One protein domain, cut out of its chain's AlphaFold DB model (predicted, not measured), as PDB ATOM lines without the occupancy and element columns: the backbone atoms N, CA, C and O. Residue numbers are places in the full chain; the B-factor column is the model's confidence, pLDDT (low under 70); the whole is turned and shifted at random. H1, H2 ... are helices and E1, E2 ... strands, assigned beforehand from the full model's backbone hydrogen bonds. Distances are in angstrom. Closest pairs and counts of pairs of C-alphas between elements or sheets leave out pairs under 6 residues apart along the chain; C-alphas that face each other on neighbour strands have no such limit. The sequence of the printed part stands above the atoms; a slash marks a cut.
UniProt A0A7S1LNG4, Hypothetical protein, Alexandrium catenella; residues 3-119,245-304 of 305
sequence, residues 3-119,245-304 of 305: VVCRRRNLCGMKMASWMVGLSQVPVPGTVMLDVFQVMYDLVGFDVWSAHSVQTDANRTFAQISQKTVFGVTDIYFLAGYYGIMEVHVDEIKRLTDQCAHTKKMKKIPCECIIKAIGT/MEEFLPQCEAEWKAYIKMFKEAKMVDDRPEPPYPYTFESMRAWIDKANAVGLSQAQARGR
ATOM      1  N   VAL A   3     350.942 350.923 187.824       95.44
ATOM      2  CA  VAL A   3     350.340 349.588 187.728       95.44
ATOM      3  C   VAL A   3     348.832 349.754 187.647       95.44
ATOM      4  O   VAL A   3     348.200 350.158 188.614       95.44
ATOM      5  N   VAL A   4     348.240 349.442 186.495       95.25
ATOM      6  CA  VAL A   4     346.784 349.521 186.308       95.25
ATOM      7  C   VAL A   4     346.187 348.119 186.343       95.25
ATOM      8  O   VAL A   4     346.572 347.255 185.556       95.25
ATOM      9  N   CYS A   5     345.230 347.888 187.239       94.88
ATOM     10  CA  CYS A   5     344.565 346.597 187.386       94.88
ATOM     11  C   CYS A   5     343.065 346.765 187.650       94.88
ATOM     12  O   CYS A   5     342.636 347.688 188.327       94.88
ATOM     13  N   ARG A   6     342.239 345.830 187.163       94.31
ATOM     14  CA  ARG A   6     340.780 345.882 187.408       94.31
ATOM     15  C   ARG A   6     340.429 345.683 188.879       94.31
ATOM     16  O   ARG A   6     339.407 346.166 189.355       94.31
ATOM     17  N   ARG A   7     341.256 344.900 189.569       94.31
ATOM     18  CA  ARG A   7     341.177 344.592 190.994       94.31
ATOM     19  C   ARG A   7     342.599 344.424 191.518       94.31
ATOM     20  O   ARG A   7     343.430 343.831 190.829       94.31
ATOM     21  N   ARG A   8     342.866 344.910 192.730       94.81
ATOM     22  CA  ARG A   8     344.146 344.697 193.415       94.81
ATOM     23  C   ARG A   8     344.114 343.325 194.089       94.81
ATOM     24  O   ARG A   8     343.481 343.170 195.131       94.81
ATOM     25  N   ASN A   9     344.713 342.329 193.438       95.50
ATOM     26  CA  ASN A   9     344.972 341.020 194.044       95.50
ATOM     27  C   ASN A   9     346.100 341.137 195.075       95.50
ATOM     28  O   ASN A   9     346.904 342.071 195.013       95.50
ATOM     29  N   LEU A  10     346.160 340.181 196.001       97.19
ATOM     30  CA  LEU A  10     347.260 340.097 196.945       97.19
ATOM     31  C   LEU A  10     348.502 339.511 196.248       97.19
ATOM     32  O   LEU A  10     348.411 338.557 195.466       97.19
ATOM     33  N   CYS A  11     349.652 340.106 196.543       96.31
ATOM     34  CA  CYS A  11     350.990 339.630 196.227       96.31
ATOM     35  C   CYS A  11     351.545 338.943 197.477       96.31
ATOM     36  O   CYS A  11     351.209 339.327 198.595       96.31
ATOM     37  N   GLY A  12     352.362 337.913 197.278       96.50
ATOM     38  CA  GLY A  12     353.043 337.224 198.369       96.50
ATOM     39  C   GLY A  12     354.432 337.806 198.607       96.50
ATOM     40  O   GLY A  12     354.990 338.488 197.747       96.50
ATOM     41  N   MET A  13     355.013 337.472 199.753       97.06
ATOM     42  CA  MET A  13     356.350 337.909 200.160       97.06
ATOM     43  C   MET A  13     357.220 336.699 200.420       97.06
ATOM     44  O   MET A  13     356.703 335.613 200.714       97.06
ATOM     45  N   LYS A  14     358.536 336.865 200.284       97.81
ATOM     46  CA  LYS A  14     359.460 335.726 200.312       97.81
ATOM     47  C   LYS A  14     359.369 334.962 201.627       97.81
ATOM     48  O   LYS A  14     359.209 333.744 201.594       97.81
ATOM     49  N   MET A  15     359.341 335.663 202.761       98.12
ATOM     50  CA  MET A  15     359.225 335.021 204.078       98.12
ATOM     51  C   MET A  15     357.883 334.329 204.301       98.12
ATOM     52  O   MET A  15     357.850 333.247 204.884       98.12
ATOM     53  N   ALA A  16     356.783 334.885 203.791       97.75
ATOM     54  CA  ALA A  16     355.482 334.228 203.874       97.75
ATOM     55  C   ALA A  16     355.453 332.937 203.038       97.75
ATOM     56  O   ALA A  16     355.023 331.888 203.515       97.75
ATOM     57  N   SER A  17     355.977 332.995 201.807       97.31
ATOM     58  CA  SER A  17     356.122 331.828 200.930       97.31
ATOM     59  C   SER A  17     357.024 330.758 201.549       97.31
ATOM     60  O   SER A  17     356.706 329.570 201.494       97.31
ATOM     61  N   TRP A  18     358.145 331.175 202.137       97.38
ATOM     62  CA  TRP A  18     359.093 330.296 202.814       97.38
ATOM     63  C   TRP A  18     358.456 329.611 204.027       97.38
ATOM     64  O   TRP A  18     358.537 328.390 204.143       97.38
ATOM     65  N   MET A  19     357.731 330.361 204.865       97.56
ATOM     66  CA  MET A  19     357.025 329.822 206.030       97.56
ATOM     67  C   MET A  19     356.018 328.742 205.619       97.56
ATOM     68  O   MET A  19     355.999 327.665 206.205       97.56
ATOM     69  N   VAL A  20     355.230 328.992 204.569       96.69
ATOM     70  CA  VAL A  20     354.289 327.999 204.024       96.69
ATOM     71  C   VAL A  20     355.012 326.744 203.524       96.69
ATOM     72  O   VAL A  20     354.515 325.631 203.703       96.69
ATOM     73  N   GLY A  21     356.180 326.906 202.896       95.06
ATOM     74  CA  GLY A  21     357.020 325.788 202.469       95.06
ATOM     75  C   GLY A  21     357.559 324.968 203.643       95.06
ATOM     76  O   GLY A  21     357.657 323.749 203.530       95.06
ATOM     77  N   LEU A  22     357.865 325.627 204.763       95.19
ATOM     78  CA  LEU A  22     358.387 325.004 205.978       95.19
ATOM     79  C   LEU A  22     357.305 324.255 206.770       95.19
ATOM     80  O   LEU A  22     357.605 323.303 207.486       95.19
ATOM     81  N   SER A  23     356.042 324.670 206.672       93.69
ATOM     82  CA  SER A  23     354.963 324.071 207.458       93.69
ATOM     83  C   SER A  23     354.560 322.681 206.946       93.69
ATOM     84  O   SER A  23     354.246 322.489 205.765       93.69
ATOM     85  N   GLN A  24     354.512 321.714 207.869       90.81
ATOM     86  CA  GLN A  24     353.966 320.372 207.620       90.81
ATOM     87  C   GLN A  24     352.440 320.403 207.498       90.81
ATOM     88  O   GLN A  24     351.864 319.722 206.657       90.81
ATOM     89  N   VAL A  25     351.786 321.228 208.316       90.56
ATOM     90  CA  VAL A  25     350.342 321.470 208.244       90.56
ATOM     91  C   VAL A  25     350.100 322.746 207.435       90.56
ATOM     92  O   VAL A  25     350.823 323.724 207.632       90.56
ATOM     93  N   PRO A  26     349.098 322.785 206.538       93.31
ATOM     94  CA  PRO A  26     348.763 323.997 205.797       93.31
ATOM     95  C   PRO A  26     348.536 325.210 206.712       93.31
ATOM     96  O   PRO A  26     347.757 325.140 207.663       93.31
ATOM     97  N   VAL A  27     349.174 326.337 206.392       96.62
ATOM     98  CA  VAL A  27     349.103 327.560 207.201       96.62
ATOM     99  C   VAL A  27     347.706 328.178 207.103       96.62
ATOM    100  O   VAL A  27     347.245 328.435 205.985       96.62
ATOM    101  N   PRO A  28     347.028 328.465 208.226       97.19
ATOM    102  CA  PRO A  28     345.715 329.099 208.211       97.19
ATOM    103  C   PRO A  28     345.733 330.488 207.579       97.19
ATOM    104  O   PRO A  28     346.658 331.275 207.782       97.19
ATOM    105  N   GLY A  29     344.669 330.824 206.851       97.25
ATOM    106  CA  GLY A  29     344.561 332.103 206.154       97.25
ATOM    107  C   GLY A  29     344.615 333.318 207.074       97.25
ATOM    108  O   GLY A  29     345.110 334.356 206.655       97.25
ATOM    109  N   THR A  30     344.167 333.196 208.326       97.75
ATOM    110  CA  THR A  30     344.252 334.287 209.310       97.75
ATOM    111  C   THR A  30     345.702 334.623 209.638       97.75
ATOM    112  O   THR A  30     346.105 335.774 209.533       97.75
ATOM    113  N   VAL A  31     346.513 333.601 209.926       98.00
ATOM    114  CA  VAL A  31     347.955 333.760 210.154       98.00
ATOM    115  C   VAL A  31     348.642 334.279 208.892       98.00
ATOM    116  O   VAL A  31     349.510 335.140 208.976       98.00
ATOM    117  N   MET A  32     348.224 333.812 207.712       97.88
ATOM    118  CA  MET A  32     348.773 334.294 206.444       97.88
ATOM    119  C   MET A  32     348.523 335.785 206.215       97.88
ATOM    120  O   MET A  32     349.436 336.492 205.798       97.88
ATOM    121  N   LEU A  33     347.318 336.275 206.510       98.25
ATOM    122  CA  LEU A  33     347.002 337.697 206.390       98.25
ATOM    123  C   LEU A  33     347.740 338.548 207.430       98.25
ATOM    124  O   LEU A  33     348.169 339.645 207.089       98.25
ATOM    125  N   ASP A  34     347.967 338.039 208.644       98.12
ATOM    126  CA  ASP A  34     348.799 338.724 209.645       98.12
ATOM    127  C   ASP A  34     350.244 338.889 209.153       98.12
ATOM    128  O   ASP A  34     350.795 339.987 209.191       98.12
ATOM    129  N   VAL A  35     350.841 337.813 208.626       98.31
ATOM    130  CA  VAL A  35     352.183 337.850 208.018       98.31
ATOM    131  C   VAL A  35     352.199 338.777 206.804       98.31
ATOM    132  O   VAL A  35     353.209 339.430 206.530       98.31
ATOM    133  N   PHE A  36     351.084 338.844 206.067       98.50
ATOM    134  CA  PHE A  36     350.974 339.736 204.928       98.50
ATOM    135  C   PHE A  36     350.955 341.208 205.340       98.50
ATOM    136  O   PHE A  36     351.657 342.024 204.737       98.50
ATOM    137  N   GLN A  37     350.180 341.545 206.369       98.50
ATOM    138  CA  GLN A  37     349.940 342.929 206.766       98.50
ATOM    139  C   GLN A  37     351.244 343.696 207.019       98.50
ATOM    140  O   GLN A  37     351.363 344.829 206.575       98.50
ATOM    141  N   VAL A  38     352.263 343.043 207.581       97.69
ATOM    142  CA  VAL A  38     353.564 343.652 207.911       97.69
ATOM    143  C   VAL A  38     354.245 344.342 206.719       97.69
ATOM    144  O   VAL A  38     354.754 345.451 206.846       97.69
ATOM    145  N   MET A  39     354.241 343.724 205.535       97.81
ATOM    146  CA  MET A  39     354.780 344.359 204.319       97.81
ATOM    147  C   MET A  39     353.777 345.314 203.676       97.81
ATOM    148  O   MET A  39     354.154 346.296 203.040       97.81
ATOM    149  N   TYR A  40     352.486 345.029 203.816       98.31
ATOM    150  CA  TYR A  40     351.423 345.845 203.247       98.31
ATOM    151  C   TYR A  40     351.219 347.182 203.978       98.31
ATOM    152  O   TYR A  40     350.796 348.156 203.346       98.31
ATOM    153  N   ASP A  41     351.609 347.265 205.249       98.12
ATOM    154  CA  ASP A  41     351.678 348.501 206.029       98.12
ATOM    155  C   ASP A  41     352.633 349.517 205.390       98.12
ATOM    156  O   ASP A  41     352.315 350.705 205.334       98.12
ATOM    157  N   LEU A  42     353.739 349.060 204.780       96.62
ATOM    158  CA  LEU A  42     354.684 349.931 204.061       96.62
ATOM    159  C   LEU A  42     354.052 350.670 202.875       96.62
ATOM    160  O   LEU A  42     354.564 351.700 202.441       96.62
ATOM    161  N   VAL A  43     352.965 350.127 202.325       96.69
ATOM    162  CA  VAL A  43     352.249 350.690 201.171       96.69
ATOM    163  C   VAL A  43     350.832 351.139 201.527       96.69
ATOM    164  O   VAL A  43     350.015 351.343 200.624       96.69
ATOM    165  N   GLY A  44     350.530 351.263 202.825       96.56
ATOM    166  CA  GLY A  44     349.268 351.794 203.337       96.56
ATOM    167  C   GLY A  44     348.033 351.028 202.859       96.56
ATOM    168  O   GLY A  44     347.044 351.645 202.465       96.56
ATOM    169  N   PHE A  45     348.087 349.695 202.820       97.44
ATOM    170  CA  PHE A  45     346.969 348.870 202.356       97.44
ATOM    171  C   PHE A  45     346.589 347.808 203.391       97.44
ATOM    172  O   PHE A  45     347.408 346.977 203.764       97.44
ATOM    173  N   ASP A  46     345.328 347.799 203.823       97.69
ATOM    174  CA  ASP A  46     344.799 346.766 204.719       97.69
ATOM    175  C   ASP A  46     344.455 345.502 203.920       97.69
ATOM    176  O   ASP A  46     343.511 345.502 203.118       97.69
ATOM    177  N   VAL A  47     345.193 344.411 204.148       97.88
ATOM    178  CA  VAL A  47     344.986 343.152 203.416       97.88
ATOM    179  C   VAL A  47     343.644 342.515 203.729       97.88
ATOM    180  O   VAL A  47     343.095 341.809 202.884       97.88
ATOM    181  N   TRP A  48     343.074 342.791 204.899       97.94
ATOM    182  CA  TRP A  48     341.780 342.256 205.309       97.94
ATOM    183  C   TRP A  48     340.616 342.927 204.586       97.94
ATOM    184  O   TRP A  48     339.569 342.311 204.403       97.94
ATOM    185  N   SER A  49     340.817 344.163 204.124       96.94
ATOM    186  CA  SER A  49     339.864 344.895 203.285       96.94
ATOM    187  C   SER A  49     339.938 344.507 201.802       96.94
ATOM    188  O   SER A  49     339.141 344.979 200.984       96.94
ATOM    189  N   ALA A  50     340.905 343.665 201.416       97.56
ATOM    190  CA  ALA A  50     341.100 343.295 200.026       97.56
ATOM    191  C   ALA A  50     339.874 342.560 199.472       97.56
ATOM    192  O   ALA A  50     339.332 341.648 200.086       97.56
ATOM    193  N   HIS A  51     339.494 342.888 198.237       96.75
ATOM    194  CA  HIS A  51     338.328 342.303 197.562       96.75
ATOM    195  C   HIS A  51     338.355 340.764 197.449       96.75
ATOM    196  O   HIS A  51     337.335 340.141 197.154       96.75
ATOM    197  N   SER A  52     339.543 340.169 197.567       97.06
ATOM    198  CA  SER A  52     339.785 338.733 197.491       97.06
ATOM    199  C   SER A  52     339.697 338.042 198.849       97.06
ATOM    200  O   SER A  52     339.791 336.821 198.888       97.06
ATOM    201  N   VAL A  53     339.552 338.778 199.952       98.06
ATOM    202  CA  VAL A  53     339.481 338.228 201.307       98.06
ATOM    203  C   VAL A  53     338.027 338.146 201.757       98.06
ATOM    204  O   VAL A  53     337.262 339.098 201.655       98.06
ATOM    205  N   GLN A  54     337.645 336.974 202.255       97.94
ATOM    206  CA  GLN A  54     336.370 336.725 202.916       97.94
ATOM    207  C   GLN A  54     336.645 336.301 204.356       97.94
ATOM    208  O   GLN A  54     337.432 335.384 204.600       97.94
ATOM    209  N   THR A  55     336.003 336.979 205.298       97.75
ATOM    210  CA  THR A  55     336.195 336.806 206.739       97.75
ATOM    211  C   THR A  55     334.934 337.262 207.481       97.75
ATOM    212  O   THR A  55     334.037 337.843 206.866       97.75
ATOM    213  N   ASP A  56     334.841 336.980 208.778       95.88
ATOM    214  CA  ASP A  56     333.838 337.573 209.662       95.88
ATOM    215  C   ASP A  56     334.359 338.874 210.301       95.88
ATOM    216  O   ASP A  56     335.524 339.246 210.160       95.88
ATOM    217  N   ALA A  57     333.491 339.585 211.026       94.31
ATOM    218  CA  ALA A  57     333.861 340.839 211.689       94.31
ATOM    219  C   ALA A  57     335.002 340.663 212.711       94.31
ATOM    220  O   ALA A  57     335.801 341.575 212.908       94.31
ATOM    221  N   ASN A  58     335.092 339.481 213.325       95.25
ATOM    222  CA  ASN A  58     336.077 339.151 214.354       95.25
ATOM    223  C   ASN A  58     337.378 338.558 213.787       95.25
ATOM    224  O   ASN A  58     338.265 338.201 214.561       95.25
ATOM    225  N   ARG A  59     337.497 338.424 212.460       95.25
ATOM    226  CA  ARG A  59     338.647 337.819 211.772       95.25
ATOM    227  C   ARG A  59     338.992 336.407 212.273       95.25
ATOM    228  O   ARG A  59     340.158 336.010 212.281       95.25
ATOM    229  N   THR A  60     337.989 335.620 212.673       93.06
ATOM    230  CA  THR A  60     338.181 334.256 213.204       93.06
ATOM    231  C   THR A  60     338.584 333.249 212.129       93.06
ATOM    232  O   THR A  60     339.254 332.256 212.415       93.06
ATOM    233  N   PHE A  61     338.230 333.518 210.872       94.62
ATOM    234  CA  PHE A  61     338.683 332.765 209.708       94.62
ATOM    235  C   PHE A  61     339.058 333.713 208.572       94.62
ATOM    236  O   PHE A  61     338.584 334.841 208.514       94.62
ATOM    237  N   ALA A  62     339.853 333.240 207.617       97.31
ATOM    238  CA  ALA A  62     340.077 333.962 206.374       97.31
ATOM    239  C   ALA A  62     340.101 332.997 205.194       97.31
ATOM    240  O   ALA A  62     340.761 331.957 205.228       97.31
ATOM    241  N   GLN A  63     339.379 333.357 204.141       97.19
ATOM    242  CA  GLN A  63     339.410 332.690 202.850       97.19
ATOM    243  C   GLN A  63     339.901 333.683 201.802       97.19
ATOM    244  O   GLN A  63     339.299 334.737 201.622       97.19
ATOM    245  N   ILE A  64     340.970 333.328 201.089       97.12
ATOM    246  CA  ILE A  64     341.493 334.140 199.989       97.12
ATOM    247  C   ILE A  64     341.031 333.519 198.672       97.12
ATOM    248  O   ILE A  64     341.282 332.342 198.405       97.12
ATOM    249  N   SER A  65     340.342 334.316 197.861       95.62
ATOM    250  CA  SER A  65     339.797 333.959 196.556       95.62
ATOM    251  C   SER A  65     340.191 335.005 195.508       95.62
ATOM    252  O   SER A  65     339.569 336.061 195.411       95.62
ATOM    253  N   GLN A  66     341.206 334.712 194.690       94.25
ATOM    254  CA  GLN A  66     341.677 335.601 193.619       94.25
ATOM    255  C   GLN A  66     341.994 334.851 192.323       94.25
ATOM    256  O   GLN A  66     342.381 333.684 192.318       94.25
ATOM    257  N   LYS A  67     341.857 335.559 191.196       90.06
ATOM    258  CA  LYS A  67     342.027 335.003 189.841       90.06
ATOM    259  C   LYS A  67     343.486 334.866 189.384       90.06
ATOM    260  O   LYS A  67     343.731 334.610 188.211       90.06
ATOM    261  N   THR A  68     344.444 335.063 190.276       89.25
ATOM    262  CA  THR A  68     345.868 334.886 189.984       89.25
ATOM    263  C   THR A  68     346.528 334.169 191.146       89.25
ATOM    264  O   THR A  68     346.131 334.364 192.295       89.25
ATOM    265  N   VAL A  69     347.567 333.389 190.866       89.81
ATOM    266  CA  VAL A  69     348.503 332.938 191.906       89.81
ATOM    267  C   VAL A  69     349.176 334.140 192.579       89.81
ATOM    268  O   VAL A  69     349.161 335.252 192.037       89.81
ATOM    269  N   PHE A  70     349.740 333.937 193.769       93.44
ATOM    270  CA  PHE A  70     350.526 334.975 194.430       93.44
ATOM    271  C   PHE A  70     351.807 335.232 193.631       93.44
ATOM    272  O   PHE A  70     352.628 334.335 193.462       93.44
ATOM    273  N   GLY A  71     351.991 336.462 193.149       93.62
ATOM    274  CA  GLY A  71     353.313 336.917 192.725       93.62
ATOM    275  C   GLY A  71     354.158 337.139 193.973       93.62
ATOM    276  O   GLY A  71     353.804 337.998 194.776       93.62
ATOM    277  N   VAL A  72     355.206 336.337 194.168       96.50
ATOM    278  CA  VAL A  72     356.061 336.405 195.362       96.50
ATOM    279  C   VAL A  72     357.213 337.362 195.113       96.50
ATOM    280  O   VAL A  72     358.104 337.063 194.318       96.50
ATOM    281  N   THR A  73     357.194 338.522 195.765       96.25
ATOM    282  CA  THR A  73     358.274 339.502 195.659       96.25
ATOM    283  C   THR A  73     358.188 340.556 196.755       96.25
ATOM    284  O   THR A  73     357.102 341.025 197.083       96.25
ATOM    285  N   ASP A  74     359.340 340.988 197.262       98.19
ATOM    286  CA  ASP A  74     359.408 342.052 198.266       98.19
ATOM    287  C   ASP A  74     359.589 343.435 197.600       98.19
ATOM    288  O   ASP A  74     359.146 344.454 198.131       98.19
ATOM    289  N   ILE A  75     360.138 343.481 196.374       97.00
ATOM    290  CA  ILE A  75     360.429 344.738 195.657       97.00
ATOM    291  C   ILE A  75     359.166 345.549 195.349       97.00
ATOM    292  O   ILE A  75     359.215 346.774 195.289       97.00
ATOM    293  N   TYR A  76     358.022 344.879 195.180       96.75
ATOM    294  CA  TYR A  76     356.727 345.530 194.977       96.75
ATOM    295  C   TYR A  76     356.386 346.468 196.144       96.75
ATOM    296  O   TYR A  76     355.914 347.585 195.931       96.75
ATOM    297  N   PHE A  77     356.663 346.028 197.374       97.94
ATOM    298  CA  PHE A  77     356.375 346.784 198.589       97.94
ATOM    299  C   PHE A  77     357.376 347.917 198.779       97.94
ATOM    300  O   PHE A  77     356.973 349.048 199.040       97.94
ATOM    301  N   LEU A  78     358.660 347.650 198.533       97.81
ATOM    302  CA  LEU A  78     359.704 348.673 198.585       97.81
ATOM    303  C   LEU A  78     359.481 349.792 197.555       97.81
ATOM    304  O   LEU A  78     359.595 350.974 197.872       97.81
ATOM    305  N   ALA A  79     359.108 349.432 196.323       97.56
ATOM    306  CA  ALA A  79     358.785 350.399 195.278       97.56
ATOM    307  C   ALA A  79     357.550 351.244 195.635       97.56
ATOM    308  O   ALA A  79     357.498 352.426 195.297       97.56
ATOM    309  N   GLY A  80     356.566 350.653 196.322       97.00
ATOM    310  CA  GLY A  80     355.420 351.383 196.857       97.00
ATOM    311  C   GLY A  80     355.807 352.335 197.993       97.00
ATOM    312  O   GLY A  80     355.400 353.492 197.964       97.00
ATOM    313  N   TYR A  81     356.648 351.888 198.935       97.56
ATOM    314  CA  TYR A  81     357.143 352.705 200.051       97.56
ATOM    315  C   TYR A  81     357.822 353.993 199.571       97.56
ATOM    316  O   TYR A  81     357.559 355.073 200.095       97.56
ATOM    317  N   TYR A  82     358.665 353.898 198.541       97.81
ATOM    318  CA  TYR A  82     359.353 355.053 197.962       97.81
ATOM    319  C   TYR A  82     358.519 355.852 196.947       97.81
ATOM    320  O   TYR A  82     358.999 356.846 196.410       97.81
ATOM    321  N   GLY A  83     357.286 355.437 196.639       96.31
ATOM    322  CA  GLY A  83     356.458 356.100 195.626       96.31
ATOM    323  C   GLY A  83     356.948 355.917 194.181       96.31
ATOM    324  O   GLY A  83     356.443 356.574 193.274       96.31
ATOM    325  N   ILE A  84     357.887 354.994 193.932       96.69
ATOM    326  CA  ILE A  84     358.329 354.618 192.576       96.69
ATOM    327  C   ILE A  84     357.165 353.984 191.802       96.69
ATOM    328  O   ILE A  84     357.099 354.059 190.569       96.69
ATOM    329  N   MET A  85     356.241 353.341 192.515       95.94
ATOM    330  CA  MET A  85     355.088 352.650 191.957       95.94
ATOM    331  C   MET A  85     353.774 353.146 192.572       95.94
ATOM    332  O   MET A  85     353.620 353.155 193.788       95.94
ATOM    333  N   GLU A  86     352.787 353.436 191.719       94.50
ATOM    334  CA  GLU A  86     351.391 353.673 192.114       94.50
ATOM    335  C   GLU A  86     350.481 352.596 191.503       94.50
ATOM    336  O   GLU A  86     350.616 352.245 190.325       94.50
ATOM    337  N   VAL A  87     349.543 352.072 192.299       95.56
ATOM    338  CA  VAL A  87     348.548 351.089 191.848       95.56
ATOM    339  C   VAL A  87     347.206 351.772 191.615       95.56
ATOM    340  O   VAL A  87     346.576 352.272 192.544       95.56
ATOM    341  N   HIS A  88     346.720 351.714 190.378       95.06
ATOM    342  CA  HIS A  88     345.430 352.257 189.961       95.06
ATOM    343  C   HIS A  88     344.437 351.112 189.763       95.06
ATOM    344  O   HIS A  88     344.566 350.321 188.825       95.06
ATOM    345  N   VAL A  89     343.423 351.031 190.631       95.38
ATOM    346  CA  VAL A  89     342.328 350.062 190.474       95.38
ATOM    347  C   VAL A  89     341.295 350.610 189.487       95.38
ATOM    348  O   VAL A  89     340.338 351.297 189.871       95.38
ATOM    349  N   ASP A  90     341.527 350.353 188.202       95.75
ATOM    350  CA  ASP A  90     340.738 350.853 187.079       95.75
ATOM    351  C   ASP A  90     340.941 349.998 185.808       95.75
ATOM    352  O   ASP A  90     341.706 349.033 185.767       95.75
ATOM    353  N   GLU A  91     340.242 350.359 184.740       95.31
ATOM    354  CA  GLU A  91     340.358 349.776 183.412       95.31
ATOM    355  C   GLU A  91     340.829 350.817 182.402       95.31
ATOM    356  O   GLU A  91     340.357 351.951 182.396       95.31
ATOM    357  N   ILE A  92     341.711 350.415 181.489       95.25
ATOM    358  CA  ILE A  92     342.069 351.247 180.338       95.25
ATOM    359  C   ILE A  92     340.872 351.314 179.384       95.25
ATOM    360  O   ILE A  92     340.404 350.288 178.893       95.25
ATOM    361  N   LYS A  93     340.385 352.530 179.117       96.44
ATOM    362  CA  LYS A  93     339.319 352.816 178.149       96.44
ATOM    363  C   LYS A  93     339.880 352.974 176.740       96.44
ATOM    364  O   LYS A  93     339.315 352.437 175.796       96.44
ATOM    365  N   ARG A  94     340.964 353.740 176.597       95.62
ATOM    366  CA  ARG A  94     341.663 353.972 175.325       95.62
ATOM    367  C   ARG A  94     343.090 354.453 175.568       95.62
ATOM    368  O   ARG A  94     343.409 354.927 176.657       95.62
ATOM    369  N   LEU A  95     343.911 354.378 174.532       96.44
ATOM    370  CA  LEU A  95     345.261 354.932 174.501       96.44
ATOM    371  C   LEU A  95     345.294 356.081 173.492       96.44
ATOM    372  O   LEU A  95     344.639 356.005 172.452       96.44
ATOM    373  N   THR A  96     346.022 357.140 173.812       95.81
ATOM    374  CA  THR A  96     346.387 358.206 172.871       95.81
ATOM    375  C   THR A  96     347.891 358.409 172.935       95.81
ATOM    376  O   THR A  96     348.564 357.758 173.737       95.81
ATOM    377  N   ASP A  97     348.410 359.323 172.119       96.25
ATOM    378  CA  ASP A  97     349.820 359.686 172.184       96.25
ATOM    379  C   ASP A  97     350.231 360.033 173.625       96.25
ATOM    380  O   ASP A  97     349.524 360.773 174.319       96.25
ATOM    381  N   GLN A  98     351.291 359.363 174.081       95.62
ATOM    382  CA  GLN A  98     351.891 359.435 175.419       95.62
ATOM    383  C   GLN A  98     350.926 359.347 176.621       95.62
ATOM    384  O   GLN A  98     351.232 359.829 177.718       95.62
ATOM    385  N   CYS A  99     349.734 358.758 176.461       96.94
ATOM    386  CA  CYS A  99     348.732 358.774 177.523       96.94
ATOM    387  C   CYS A  99     347.771 357.579 177.497       96.94
ATOM    388  O   CYS A  99     347.142 357.254 176.486       96.94
ATOM    389  N   ALA A 100     347.573 356.981 178.669       96.69
ATOM    390  CA  ALA A 100     346.538 355.998 178.927       96.69
ATOM    391  C   ALA A 100     345.321 356.659 179.592       96.69
ATOM    392  O   ALA A 100     345.430 357.301 180.638       96.69
ATOM    393  N   HIS A 101     344.138 356.489 178.996       96.50
ATOM    394  CA  HIS A 101     342.874 357.016 179.522       96.50
ATOM    395  C   HIS A 101     342.129 355.890 180.220       96.50
ATOM    396  O   HIS A 101     341.814 354.874 179.590       96.50
ATOM    397  N   THR A 102     341.812 356.067 181.496       96.69
ATOM    398  CA  THR A 102     341.090 355.059 182.271       96.69
ATOM    399  C   THR A 102     339.571 355.254 182.210       96.69
ATOM    400  O   THR A 102     339.073 356.300 181.784       96.69
ATOM    401  N   LYS A 103     338.797 354.238 182.613       96.38
ATOM    402  CA  LYS A 103     337.330 354.312 182.651       96.38
ATOM    403  C   LYS A 103     336.828 355.313 183.686       96.38
ATOM    404  O   LYS A 103     335.843 355.988 183.402       96.38
ATOM    405  N   LYS A 104     337.523 355.489 184.816       94.19
ATOM    406  CA  LYS A 104     337.219 356.552 185.795       94.19
ATOM    407  C   LYS A 104     337.767 357.925 185.379       94.19
ATOM    408  O   LYS A 104     337.925 358.804 186.216       94.19
ATOM    409  N   MET A 105     338.047 358.116 184.085       79.50
ATOM    410  CA  MET A 105     338.461 359.381 183.471       79.50
ATOM    411  C   MET A 105     339.790 359.951 183.997       79.50
ATOM    412  O   MET A 105     340.082 361.127 183.777       79.50
ATOM    413  N   LYS A 106     340.642 359.120 184.615       87.62
ATOM    414  CA  LYS A 106     342.025 359.492 184.937       87.62
ATOM    415  C   LYS A 106     342.856 359.406 183.657       87.62
ATOM    416  O   LYS A 106     342.771 358.436 182.899       87.62
ATOM    417  N   LYS A 107     343.657 360.437 183.405       95.62
ATOM    418  CA  LYS A 107     344.697 360.423 182.376       95.62
ATOM    419  C   LYS A 107     346.006 360.052 183.050       95.62
ATOM    420  O   LYS A 107     346.390 360.695 184.021       95.62
ATOM    421  N   ILE A 108     346.664 359.015 182.550       95.81
ATOM    422  CA  ILE A 108     347.949 358.544 183.060       95.81
ATOM    423  C   ILE A 108     348.980 358.791 181.955       95.81
ATOM    424  O   ILE A 108     348.908 358.124 180.921       95.81
ATOM    425  N   PRO A 109     349.901 359.756 182.121       95.50
ATOM    426  CA  PRO A 109     351.023 359.925 181.205       95.50
ATOM    427  C   PRO A 109     351.858 358.642 181.148       95.50
ATOM    428  O   PRO A 109     352.168 358.050 182.187       95.50
ATOM    429  N   CYS A 110     352.189 358.183 179.944       94.81
ATOM    430  CA  CYS A 110     353.018 356.998 179.755       94.81
ATOM    431  C   CYS A 110     353.721 357.007 178.396       94.81
ATOM    432  O   CYS A 110     353.081 357.165 177.362       94.81
ATOM    433  N   GLU A 111     355.023 356.741 178.402       96.00
ATOM    434  CA  GLU A 111     355.837 356.598 177.185       96.00
ATOM    435  C   GLU A 111     355.952 355.133 176.744       96.00
ATOM    436  O   GLU A 111     356.103 354.831 175.564       96.00
ATOM    437  N   CYS A 112     355.840 354.202 177.697       96.19
ATOM    438  CA  CYS A 112     355.928 352.766 177.467       96.19
ATOM    439  C   CYS A 112     354.768 352.039 178.155       96.19
ATOM    440  O   CYS A 112     354.381 352.368 179.280       96.19
ATOM    441  N   ILE A 113     354.218 351.031 177.473       95.12
ATOM    442  CA  ILE A 113     353.142 350.182 177.984       95.12
ATOM    443  C   ILE A 113     353.618 348.736 177.984       95.12
ATOM    444  O   ILE A 113     353.813 348.130 176.931       95.12
ATOM    445  N   ILE A 114     353.716 348.159 179.180       96.06
ATOM    446  CA  ILE A 114     354.008 346.739 179.374       96.06
ATOM    447  C   ILE A 114     352.702 346.019 179.714       96.06
ATOM    448  O   ILE A 114     352.025 346.350 180.688       96.06
ATOM    449  N   LYS A 115     352.330 345.020 178.906       93.88
ATOM    450  CA  LYS A 115     351.125 344.204 179.117       93.88
ATOM    451  C   LYS A 115     351.477 342.887 179.812       93.88
ATOM    452  O   LYS A 115     351.936 341.952 179.168       93.88
ATOM    453  N   ALA A 116     351.182 342.787 181.106       92.31
ATOM    454  CA  ALA A 116     351.320 341.557 181.892       92.31
ATOM    455  C   ALA A 116     349.972 340.811 181.998       92.31
ATOM    456  O   ALA A 116     349.307 340.846 183.031       92.31
ATOM    457  N   ILE A 117     349.523 340.186 180.902       87.31
ATOM    458  CA  ILE A 117     348.157 339.624 180.773       87.31
ATOM    459  C   ILE A 117     348.008 338.153 181.199       87.31
ATOM    460  O   ILE A 117     346.895 337.629 181.192       87.31
ATOM    461  N   GLY A 118     349.102 337.494 181.585       88.12
ATOM    462  CA  GLY A 118     349.095 336.076 181.951       88.12
ATOM    463  C   GLY A 118     348.771 335.156 180.769       88.12
ATOM    464  O   GLY A 118     349.037 335.484 179.613       88.12
ATOM    465  N   THR A 119     348.216 333.984 181.068       87.75
ATOM    466  CA  THR A 119     347.865 332.943 180.093       87.75
ATOM    467  C   THR A 119     346.418 332.493 180.293       87.75
ATOM    468  O   THR A 119     345.817 332.718 181.342       87.75
ATOM    469  N   MET A 245     366.192 329.104 208.307       97.81
ATOM    470  CA  MET A 245     365.722 330.476 208.565       97.81
ATOM    471  C   MET A 245     366.885 331.426 208.850       97.81
ATOM    472  O   MET A 245     366.883 332.570 208.400       97.81
ATOM    473  N   GLU A 246     367.875 330.910 209.571       97.81
ATOM    474  CA  GLU A 246     369.112 331.557 209.989       97.81
ATOM    475  C   GLU A 246     369.946 332.044 208.797       97.81
ATOM    476  O   GLU A 246     370.706 332.995 208.938       97.81
ATOM    477  N   GLU A 247     369.782 331.435 207.621       98.31
ATOM    478  CA  GLU A 247     370.472 331.834 206.392       98.31
ATOM    479  C   GLU A 247     369.539 332.574 205.432       98.31
ATOM    480  O   GLU A 247     369.905 333.603 204.860       98.31
ATOM    481  N   PHE A 248     368.312 332.077 205.265       98.31
ATOM    482  CA  PHE A 248     367.370 332.604 204.285       98.31
ATOM    483  C   PHE A 248     366.869 334.010 204.641       98.31
ATOM    484  O   PHE A 248     366.738 334.861 203.759       98.31
ATOM    485  N   LEU A 249     366.615 334.284 205.926       98.44
ATOM    486  CA  LEU A 249     366.146 335.598 206.362       98.44
ATOM    487  C   LEU A 249     367.214 336.692 206.136       98.44
ATOM    488  O   LEU A 249     366.882 337.687 205.484       98.44
ATOM    489  N   PRO A 250     368.490 336.516 206.553       98.56
ATOM    490  CA  PRO A 250     369.553 337.465 206.221       98.56
ATOM    491  C   PRO A 250     369.767 337.669 204.719       98.56
ATOM    492  O   PRO A 250     370.075 338.781 204.298       98.56
ATOM    493  N   GLN A 251     369.581 336.633 203.890       98.44
ATOM    494  CA  GLN A 251     369.649 336.780 202.430       98.44
ATOM    495  C   GLN A 251     368.542 337.701 201.899       98.44
ATOM    496  O   GLN A 251     368.819 338.577 201.080       98.44
ATOM    497  N   CYS A 252     367.309 337.551 202.394       98.50
ATOM    498  CA  CYS A 252     366.206 338.437 202.020       98.50
ATOM    499  C   CYS A 252     366.461 339.886 202.467       98.50
ATOM    500  O   CYS A 252     366.235 340.820 201.699       98.50
ATOM    501  N   GLU A 253     366.982 340.084 203.682       98.62
ATOM    502  CA  GLU A 253     367.361 341.410 204.178       98.62
ATOM    503  C   GLU A 253     368.508 342.026 203.357       98.62
ATOM    504  O   GLU A 253     368.482 343.218 203.037       98.62
ATOM    505  N   ALA A 254     369.513 341.233 202.981       98.62
ATOM    506  CA  ALA A 254     370.617 341.692 202.145       98.62
ATOM    507  C   ALA A 254     370.129 342.131 200.756       98.62
ATOM    508  O   ALA A 254     370.529 343.188 200.268       98.62
ATOM    509  N   GLU A 255     369.224 341.368 200.141       98.38
ATOM    510  CA  GLU A 255     368.600 341.733 198.868       98.38
ATOM    511  C   GLU A 255     367.735 342.998 198.993       98.38
ATOM    512  O   GLU A 255     367.800 343.880 198.136       98.38
ATOM    513  N   TRP A 256     366.978 343.140 200.085       98.50
ATOM    514  CA  TRP A 256     366.216 344.353 200.390       98.50
ATOM    515  C   TRP A 256     367.116 345.594 200.439       98.50
ATOM    516  O   TRP A 256     366.861 346.581 199.743       98.50
ATOM    517  N   LYS A 257     368.223 345.519 201.188       98.62
ATOM    518  CA  LYS A 257     369.233 346.588 201.269       98.62
ATOM    519  C   LYS A 257     369.889 346.864 199.915       98.62
ATOM    520  O   LYS A 257     370.130 348.022 199.577       98.62
ATOM    521  N   ALA A 258     370.140 345.826 199.117       98.50
ATOM    522  CA  ALA A 258     370.689 345.981 197.774       98.50
ATOM    523  C   ALA A 258     369.739 346.767 196.853       98.50
ATOM    524  O   ALA A 258     370.192 347.664 196.141       98.50
ATOM    525  N   TYR A 259     368.427 346.507 196.907       98.25
ATOM    526  CA  TYR A 259     367.449 347.287 196.143       98.25
ATOM    527  C   TYR A 259     367.346 348.740 196.614       98.25
ATOM    528  O   TYR A 259     367.282 349.633 195.771       98.25
ATOM    529  N   ILE A 260     367.384 348.998 197.927       98.38
ATOM    530  CA  ILE A 260     367.429 350.369 198.465       98.38
ATOM    531  C   ILE A 260     368.637 351.121 197.900       98.38
ATOM    532  O   ILE A 260     368.492 352.220 197.360       98.38
ATOM    533  N   LYS A 261     369.823 350.505 197.975       98.25
ATOM    534  CA  LYS A 261     371.059 351.071 197.432       98.25
ATOM    535  C   LYS A 261     370.922 351.367 195.937       98.25
ATOM    536  O   LYS A 261     371.200 352.487 195.519       98.25
ATOM    537  N   MET A 262     370.420 350.408 195.160       98.25
ATOM    538  CA  MET A 262     370.203 350.565 193.720       98.25
ATOM    539  C   MET A 262     369.257 351.733 193.404       98.25
ATOM    540  O   MET A 262     369.533 352.527 192.508       98.25
ATOM    541  N   PHE A 263     368.159 351.877 194.151       97.81
ATOM    542  CA  PHE A 263     367.213 352.978 193.975       97.81
ATOM    543  C   PHE A 263     367.834 354.347 194.278       97.81
ATOM    544  O   PHE A 263     367.584 355.306 193.543       97.81
ATOM    545  N   LYS A 264     368.673 354.438 195.315       97.19
ATOM    546  CA  LYS A 264     369.394 355.669 195.673       97.19
ATOM    547  C   LYS A 264     370.472 356.032 194.655       97.19
ATOM    548  O   LYS A 264     370.527 357.175 194.211       97.19
ATOM    549  N   GLU A 265     371.288 355.067 194.235       97.69
ATOM    550  CA  GLU A 265     372.333 355.273 193.219       97.69
ATOM    551  C   GLU A 265     371.738 355.718 191.878       97.69
ATOM    552  O   GLU A 265     372.275 356.610 191.218       97.69
ATOM    553  N   ALA A 266     370.578 355.166 191.515       97.69
ATOM    554  CA  ALA A 266     369.820 355.565 190.334       97.69
ATOM    555  C   ALA A 266     369.025 356.877 190.511       97.69
ATOM    556  O   ALA A 266     368.337 357.292 189.579       97.69
ATOM    557  N   LYS A 267     369.096 357.530 191.682       97.12
ATOM    558  CA  LYS A 267     368.352 358.759 192.024       97.12
ATOM    559  C   LYS A 267     366.839 358.630 191.793       97.12
ATOM    560  O   LYS A 267     366.181 359.577 191.370       97.12
ATOM    561  N   MET A 268     366.290 357.439 192.043       96.69
ATOM    562  CA  MET A 268     364.863 357.140 191.867       96.69
ATOM    563  C   MET A 268     364.017 357.499 193.093       96.69
ATOM    564  O   MET A 268     362.791 357.424 193.025       96.69
ATOM    565  N   VAL A 269     364.659 357.820 194.217       96.50
ATOM    566  CA  VAL A 269     364.023 358.003 195.526       96.50
ATOM    567  C   VAL A 269     364.541 359.259 196.206       96.50
ATOM    568  O   VAL A 269     365.618 359.749 195.869       96.50
ATOM    569  N   ASP A 270     363.759 359.776 197.146       93.94
ATOM    570  CA  ASP A 270     364.119 360.924 197.974       93.94
ATOM    571  C   ASP A 270     364.947 360.509 199.209       93.94
ATOM    572  O   ASP A 270     365.288 359.338 199.405       93.94
ATOM    573  N   ASP A 271     365.254 361.487 200.061       94.25
ATOM    574  CA  ASP A 271     366.061 361.312 201.274       94.25
ATOM    575  C   ASP A 271     365.266 360.751 202.469       94.25
ATOM    576  O   ASP A 271     365.696 360.876 203.621       94.25
ATOM    577  N   ARG A 272     364.091 360.143 202.241       95.25
ATOM    578  CA  ARG A 272     363.318 359.548 203.337       95.25
ATOM    579  C   ARG A 272     364.106 358.413 204.014       95.25
ATOM    580  O   ARG A 272     364.948 357.774 203.370       95.25
ATOM    581  N   PRO A 273     363.822 358.120 205.299       96.62
ATOM    582  CA  PRO A 273     364.482 357.035 206.013       96.62
ATOM    583  C   PRO A 273     364.386 355.704 205.264       96.62
ATOM    584  O   PRO A 273     363.379 355.395 204.631       96.62
ATOM    585  N   GLU A 274     365.445 354.904 205.333       97.81
ATOM    586  CA  GLU A 274     365.420 353.551 204.779       97.81
ATOM    587  C   GLU A 274     364.495 352.673 205.629       97.81
ATOM    588  O   GLU A 274     364.672 352.614 206.851       97.81
ATOM    589  N   PRO A 275     363.509 351.987 205.029       97.69
ATOM    590  CA  PRO A 275     362.664 351.083 205.784       97.69
ATOM    591  C   PRO A 275     363.487 349.840 206.164       97.69
ATOM    592  O   PRO A 275     364.134 349.251 205.286       97.69
ATOM    593  N   PRO A 276     363.467 349.399 207.436       98.00
ATOM    594  CA  PRO A 276     364.087 348.133 207.806       98.00
ATOM    595  C   PRO A 276     363.392 346.979 207.076       98.00
ATOM    596  O   PRO A 276     362.231 347.097 206.668       98.00
ATOM    597  N   TYR A 277     364.087 345.850 206.922       98.56
ATOM    598  CA  TYR A 277     363.428 344.661 206.400       98.56
ATOM    599  C   TYR A 277     362.321 344.232 207.382       98.56
ATOM    600  O   TYR A 277     362.611 344.086 208.571       98.56
ATOM    601  N   PRO A 278     361.058 344.057 206.948       97.81
ATOM    602  CA  PRO A 278     359.943 343.995 207.901       97.81
ATOM    603  C   PRO A 278     359.844 342.709 208.729       97.81
ATOM    604  O   PRO A 278     359.052 342.643 209.666       97.81
ATOM    605  N   TYR A 279     360.622 341.683 208.387       98.50
ATOM    606  CA  TYR A 279     360.612 340.397 209.073       98.50
ATOM    607  C   TYR A 279     361.871 340.221 209.921       98.50
ATOM    608  O   TYR A 279     362.984 340.388 209.430       98.50
ATOM    609  N   THR A 280     361.687 339.819 211.179       98.44
ATOM    610  CA  THR A 280     362.765 339.410 212.096       98.44
ATOM    611  C   THR A 280     362.661 337.925 212.427       98.44
ATOM    612  O   THR A 280     361.609 337.307 212.229       98.44
ATOM    613  N   PHE A 281     363.726 337.353 212.988       98.12
ATOM    614  CA  PHE A 281     363.741 335.951 213.403       98.12
ATOM    615  C   PHE A 281     362.638 335.650 214.431       98.12
ATOM    616  O   PHE A 281     361.904 334.672 214.296       98.12
ATOM    617  N   GLU A 282     362.464 336.532 215.417       98.38
ATOM    618  CA  GLU A 282     361.474 336.410 216.489       98.38
ATOM    619  C   GLU A 282     360.051 336.478 215.940       98.38
ATOM    620  O   GLU A 282     359.211 335.649 216.289       98.38
ATOM    621  N   SER A 283     359.785 337.434 215.041       98.19
ATOM    622  CA  SER A 283     358.465 337.584 214.422       98.19
ATOM    623  C   SER A 283     358.089 336.347 213.597       98.19
ATOM    624  O   SER A 283     357.002 335.792 213.762       98.19
ATOM    625  N   MET A 284     359.028 335.836 212.788       98.12
ATOM    626  CA  MET A 284     358.825 334.635 211.979       98.12
ATOM    627  C   MET A 284     358.624 333.396 212.837       98.12
ATOM    628  O   MET A 284     357.720 332.606 212.559       98.12
ATOM    629  N   ARG A 285     359.397 333.252 213.916       97.81
ATOM    630  CA  ARG A 285     359.206 332.164 214.872       97.81
ATOM    631  C   ARG A 285     357.822 332.215 215.515       97.81
ATOM    632  O   ARG A 285     357.124 331.204 215.521       97.81
ATOM    633  N   ALA A 286     357.392 333.392 215.962       98.12
ATOM    634  CA  ALA A 286     356.076 333.578 216.561       98.12
ATOM    635  C   ALA A 286     354.936 333.216 215.590       98.12
ATOM    636  O   ALA A 286     353.969 332.563 215.992       98.12
ATOM    637  N   TRP A 287     355.037 333.578 214.304       98.00
ATOM    638  CA  TRP A 287     354.026 333.185 213.315       98.00
ATOM    639  C   TRP A 287     354.052 331.696 212.981       98.00
ATOM    640  O   TRP A 287     352.979 331.121 212.802       98.00
ATOM    641  N   ILE A 288     355.224 331.056 212.936       96.75
ATOM    642  CA  ILE A 288     355.331 329.598 212.773       96.75
ATOM    643  C   ILE A 288     354.641 328.889 213.940       96.75
ATOM    644  O   ILE A 288     353.807 328.007 213.723       96.75
ATOM    645  N   ASP A 289     354.934 329.300 215.172       96.56
ATOM    646  CA  ASP A 289     354.348 328.701 216.370       96.56
ATOM    647  C   ASP A 289     352.823 328.915 216.396       96.56
ATOM    648  O   ASP A 289     352.062 327.974 216.644       96.56
ATOM    649  N   LYS A 290     352.352 330.113 216.019       96.56
ATOM    650  CA  LYS A 290     350.921 330.413 215.851       96.56
ATOM    651  C   LYS A 290     350.275 329.543 214.767       96.56
ATOM    652  O   LYS A 290     349.196 328.993 214.991       96.56
ATOM    653  N   ALA A 291     350.912 329.402 213.605       95.69
ATOM    654  CA  ALA A 291     350.419 328.577 212.504       95.69
ATOM    655  C   ALA A 291     350.281 327.111 212.927       95.69
ATOM    656  O   ALA A 291     349.245 326.500 212.666       95.69
ATOM    657  N   ASN A 292     351.277 326.577 213.637       93.25
ATOM    658  CA  ASN A 292     351.259 325.213 214.155       93.25
ATOM    659  C   ASN A 292     350.145 325.017 215.192       93.25
ATOM    660  O   ASN A 292     349.377 324.063 215.085       93.25
ATOM    661  N   ALA A 293     349.994 325.935 216.150       94.00
ATOM    662  CA  ALA A 293     348.951 325.851 217.173       94.00
ATOM    663  C   ALA A 293     347.532 325.873 216.568       94.00
ATOM    664  O   ALA A 293     346.669 325.062 216.920       94.00
ATOM    665  N   VAL A 294     347.286 326.770 215.607       91.50
ATOM    666  CA  VAL A 294     345.986 326.862 214.926       91.50
ATOM    667  C   VAL A 294     345.775 325.671 213.983       91.50
ATOM    668  O   VAL A 294     344.682 325.111 213.940       91.50
ATOM    669  N   GLY A 295     346.809 325.232 213.265       86.19
ATOM    670  CA  GLY A 295     346.737 324.073 212.373       86.19
ATOM    671  C   GLY A 295     346.412 322.777 213.118       86.19
ATOM    672  O   GLY A 295     345.526 322.030 212.700       86.19
ATOM    673  N   LEU A 296     347.064 322.538 214.259       85.25
ATOM    674  CA  LEU A 296     346.822 321.364 215.103       85.25
ATOM    675  C   LEU A 296     345.409 321.357 215.691       85.25
ATOM    676  O   LEU A 296     344.739 320.326 215.640       85.25
ATOM    677  N   SER A 297     344.922 322.495 216.195       86.06
ATOM    678  CA  SER A 297     343.559 322.569 216.743       86.06
ATOM    679  C   SER A 297     342.494 322.302 215.672       86.06
ATOM    680  O   SER A 297     341.540 321.562 215.915       86.06
ATOM    681  N   GLN A 298     342.688 322.807 214.447       83.12
ATOM    682  CA  GLN A 298     341.802 322.507 213.319       83.12
ATOM    683  C   GLN A 298     341.860 321.035 212.892       83.12
ATOM    684  O   GLN A 298     340.822 320.455 212.567       83.12
ATOM    685  N   ALA A 299     343.046 320.421 212.888       78.38
ATOM    686  CA  ALA A 299     343.203 319.006 212.561       78.38
ATOM    687  C   ALA A 299     342.496 318.111 213.593       78.38
ATOM    688  O   ALA A 299     341.748 317.208 213.220       78.38
ATOM    689  N   GLN A 300     342.655 318.414 214.884       79.94
ATOM    690  CA  GLN A 300     341.980 317.706 215.974       79.94
ATOM    691  C   GLN A 300     340.457 317.847 215.907       79.94
ATOM    692  O   GLN A 300     339.745 316.871 216.135       79.94
ATOM    693  N   ALA A 301     339.949 319.035 215.568       76.56
ATOM    694  CA  ALA A 301     338.514 319.258 215.405       76.56
ATOM    695  C   ALA A 301     337.924 318.423 214.257       76.56
ATOM    696  O   ALA A 301     336.822 317.901 214.389       76.56
ATOM    697  N   ARG A 302     338.666 318.248 213.152       70.94
ATOM    698  CA  ARG A 302     338.233 317.421 212.014       70.94
ATOM    699  C   ARG A 302     338.283 315.926 212.297       70.94
ATOM    700  O   ARG A 302     337.437 315.212 211.793       70.94
ATOM    701  N   GLY A 303     339.235 315.456 213.101       64.12
ATOM    702  CA  GLY A 303     339.304 314.043 213.492       64.12
ATOM    703  C   GLY A 303     338.173 313.585 214.423       64.12
ATOM    704  O   GLY A 303     338.058 312.395 214.689       64.12
ATOM    705  N   ARG A 304     337.363 314.517 214.946       45.19
ATOM    706  CA  ARG A 304     336.205 314.238 215.814       45.19
ATOM    707  C   ARG A 304     334.853 314.334 215.095       45.19
ATOM    708  O   ARG A 304     333.848 314.029 215.730       45.19
TER     709      ARG A 304
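This is residues 3 to 119 and 245 to 304 of the 305 residues of the protein "Hypothetical protein" of Alexandrium catenella (UniProt A0A7S1LNG4). An elongated model with H2 near its middle: H1, H3 and H5 touch H2, and H4 lies beyond it beside H1 and H3. At one end of the long axis sits a small three-stranded sheet, E5 E6 E7; toward the other end runs H5, and two short strand pairs, E1 with E4 and E2 with E3, lie between. The printed part has 177 residues, with five named helices and seven named strands in the order E1 H1 H2 E2 E3 H3 E4 E5 E6 E7 H4 H5, class mixed. The antiparallel sheet E5 - E6 - E7 is a meander, each strand the antiparallel neighbour of the one before. The whole is only just compact, close to loose, with a radius of gyration of the C-alphas of 18.8 A and spans of 64 by 36 by 31 A.

Start at E1, residues 3 to 5, and find its parallel neighbour E4, residues 86 to 89: N 3 and O 86 are within hydrogen-bond range at 2.8 A. H1, residues 14 to 22, and H2, residues 29 to 43, form a helical hairpin and only just touch, with 3 pairs of C-alphas within 8 A, the closest those of Ala 16 and Val 35, 6.4 A; they run opposite ways at a shallow tilt of 16 degrees. E2, residues 53 to 55, and E3, residues 62 to 66, are an antiparallel hairpin; look for N 54 and O 63, 2.9 A. H3, residues 75 to 81, touches residues 39 to 43 of H2 at a steep tilt of 55 degrees, closest C-alphas Val 43 and Gly 80, 5.4 A. Next come the hairpins of E5, residues 92 to 96, E6, residues 99 to 102, and E7, residues 107 to 109: N 96 and O 99 are 2.9 A apart, N 108 and O 100 2.8 A. H4, residues 245 to 265, and H2 are apart. H5, residues 281 to 302, touches H2 at a shallow tilt of 29 degrees, opposite ways, closest C-alphas Val 31 and Ala 291, 6.2 A. Every O i to N i+4 pair is within range in H1, H3 and H5; in H2 it is 7 of 11, in H4 16 of 17.

Find C-alpha 3 of E1 at (350.340, 349.588, 187.728). H2 is 20.7 A long and H4 29.9 A. H5 runs 31.6 A from C-alpha 281 at (363.741, 335.951, 213.403) to C-alpha 302 at (338.233, 317.421, 212.014).

The C-alphas of Asp 97 and Arg 304, the two farthest apart, are 64.5 A apart. Residues 120 to 244 are not printed; across the cut, C-alphas 119 and 245 are 33.7 A apart. The link from H4 to H5, residues 266 to 280, is long. Residues 303 to 304 are under pLDDT 70.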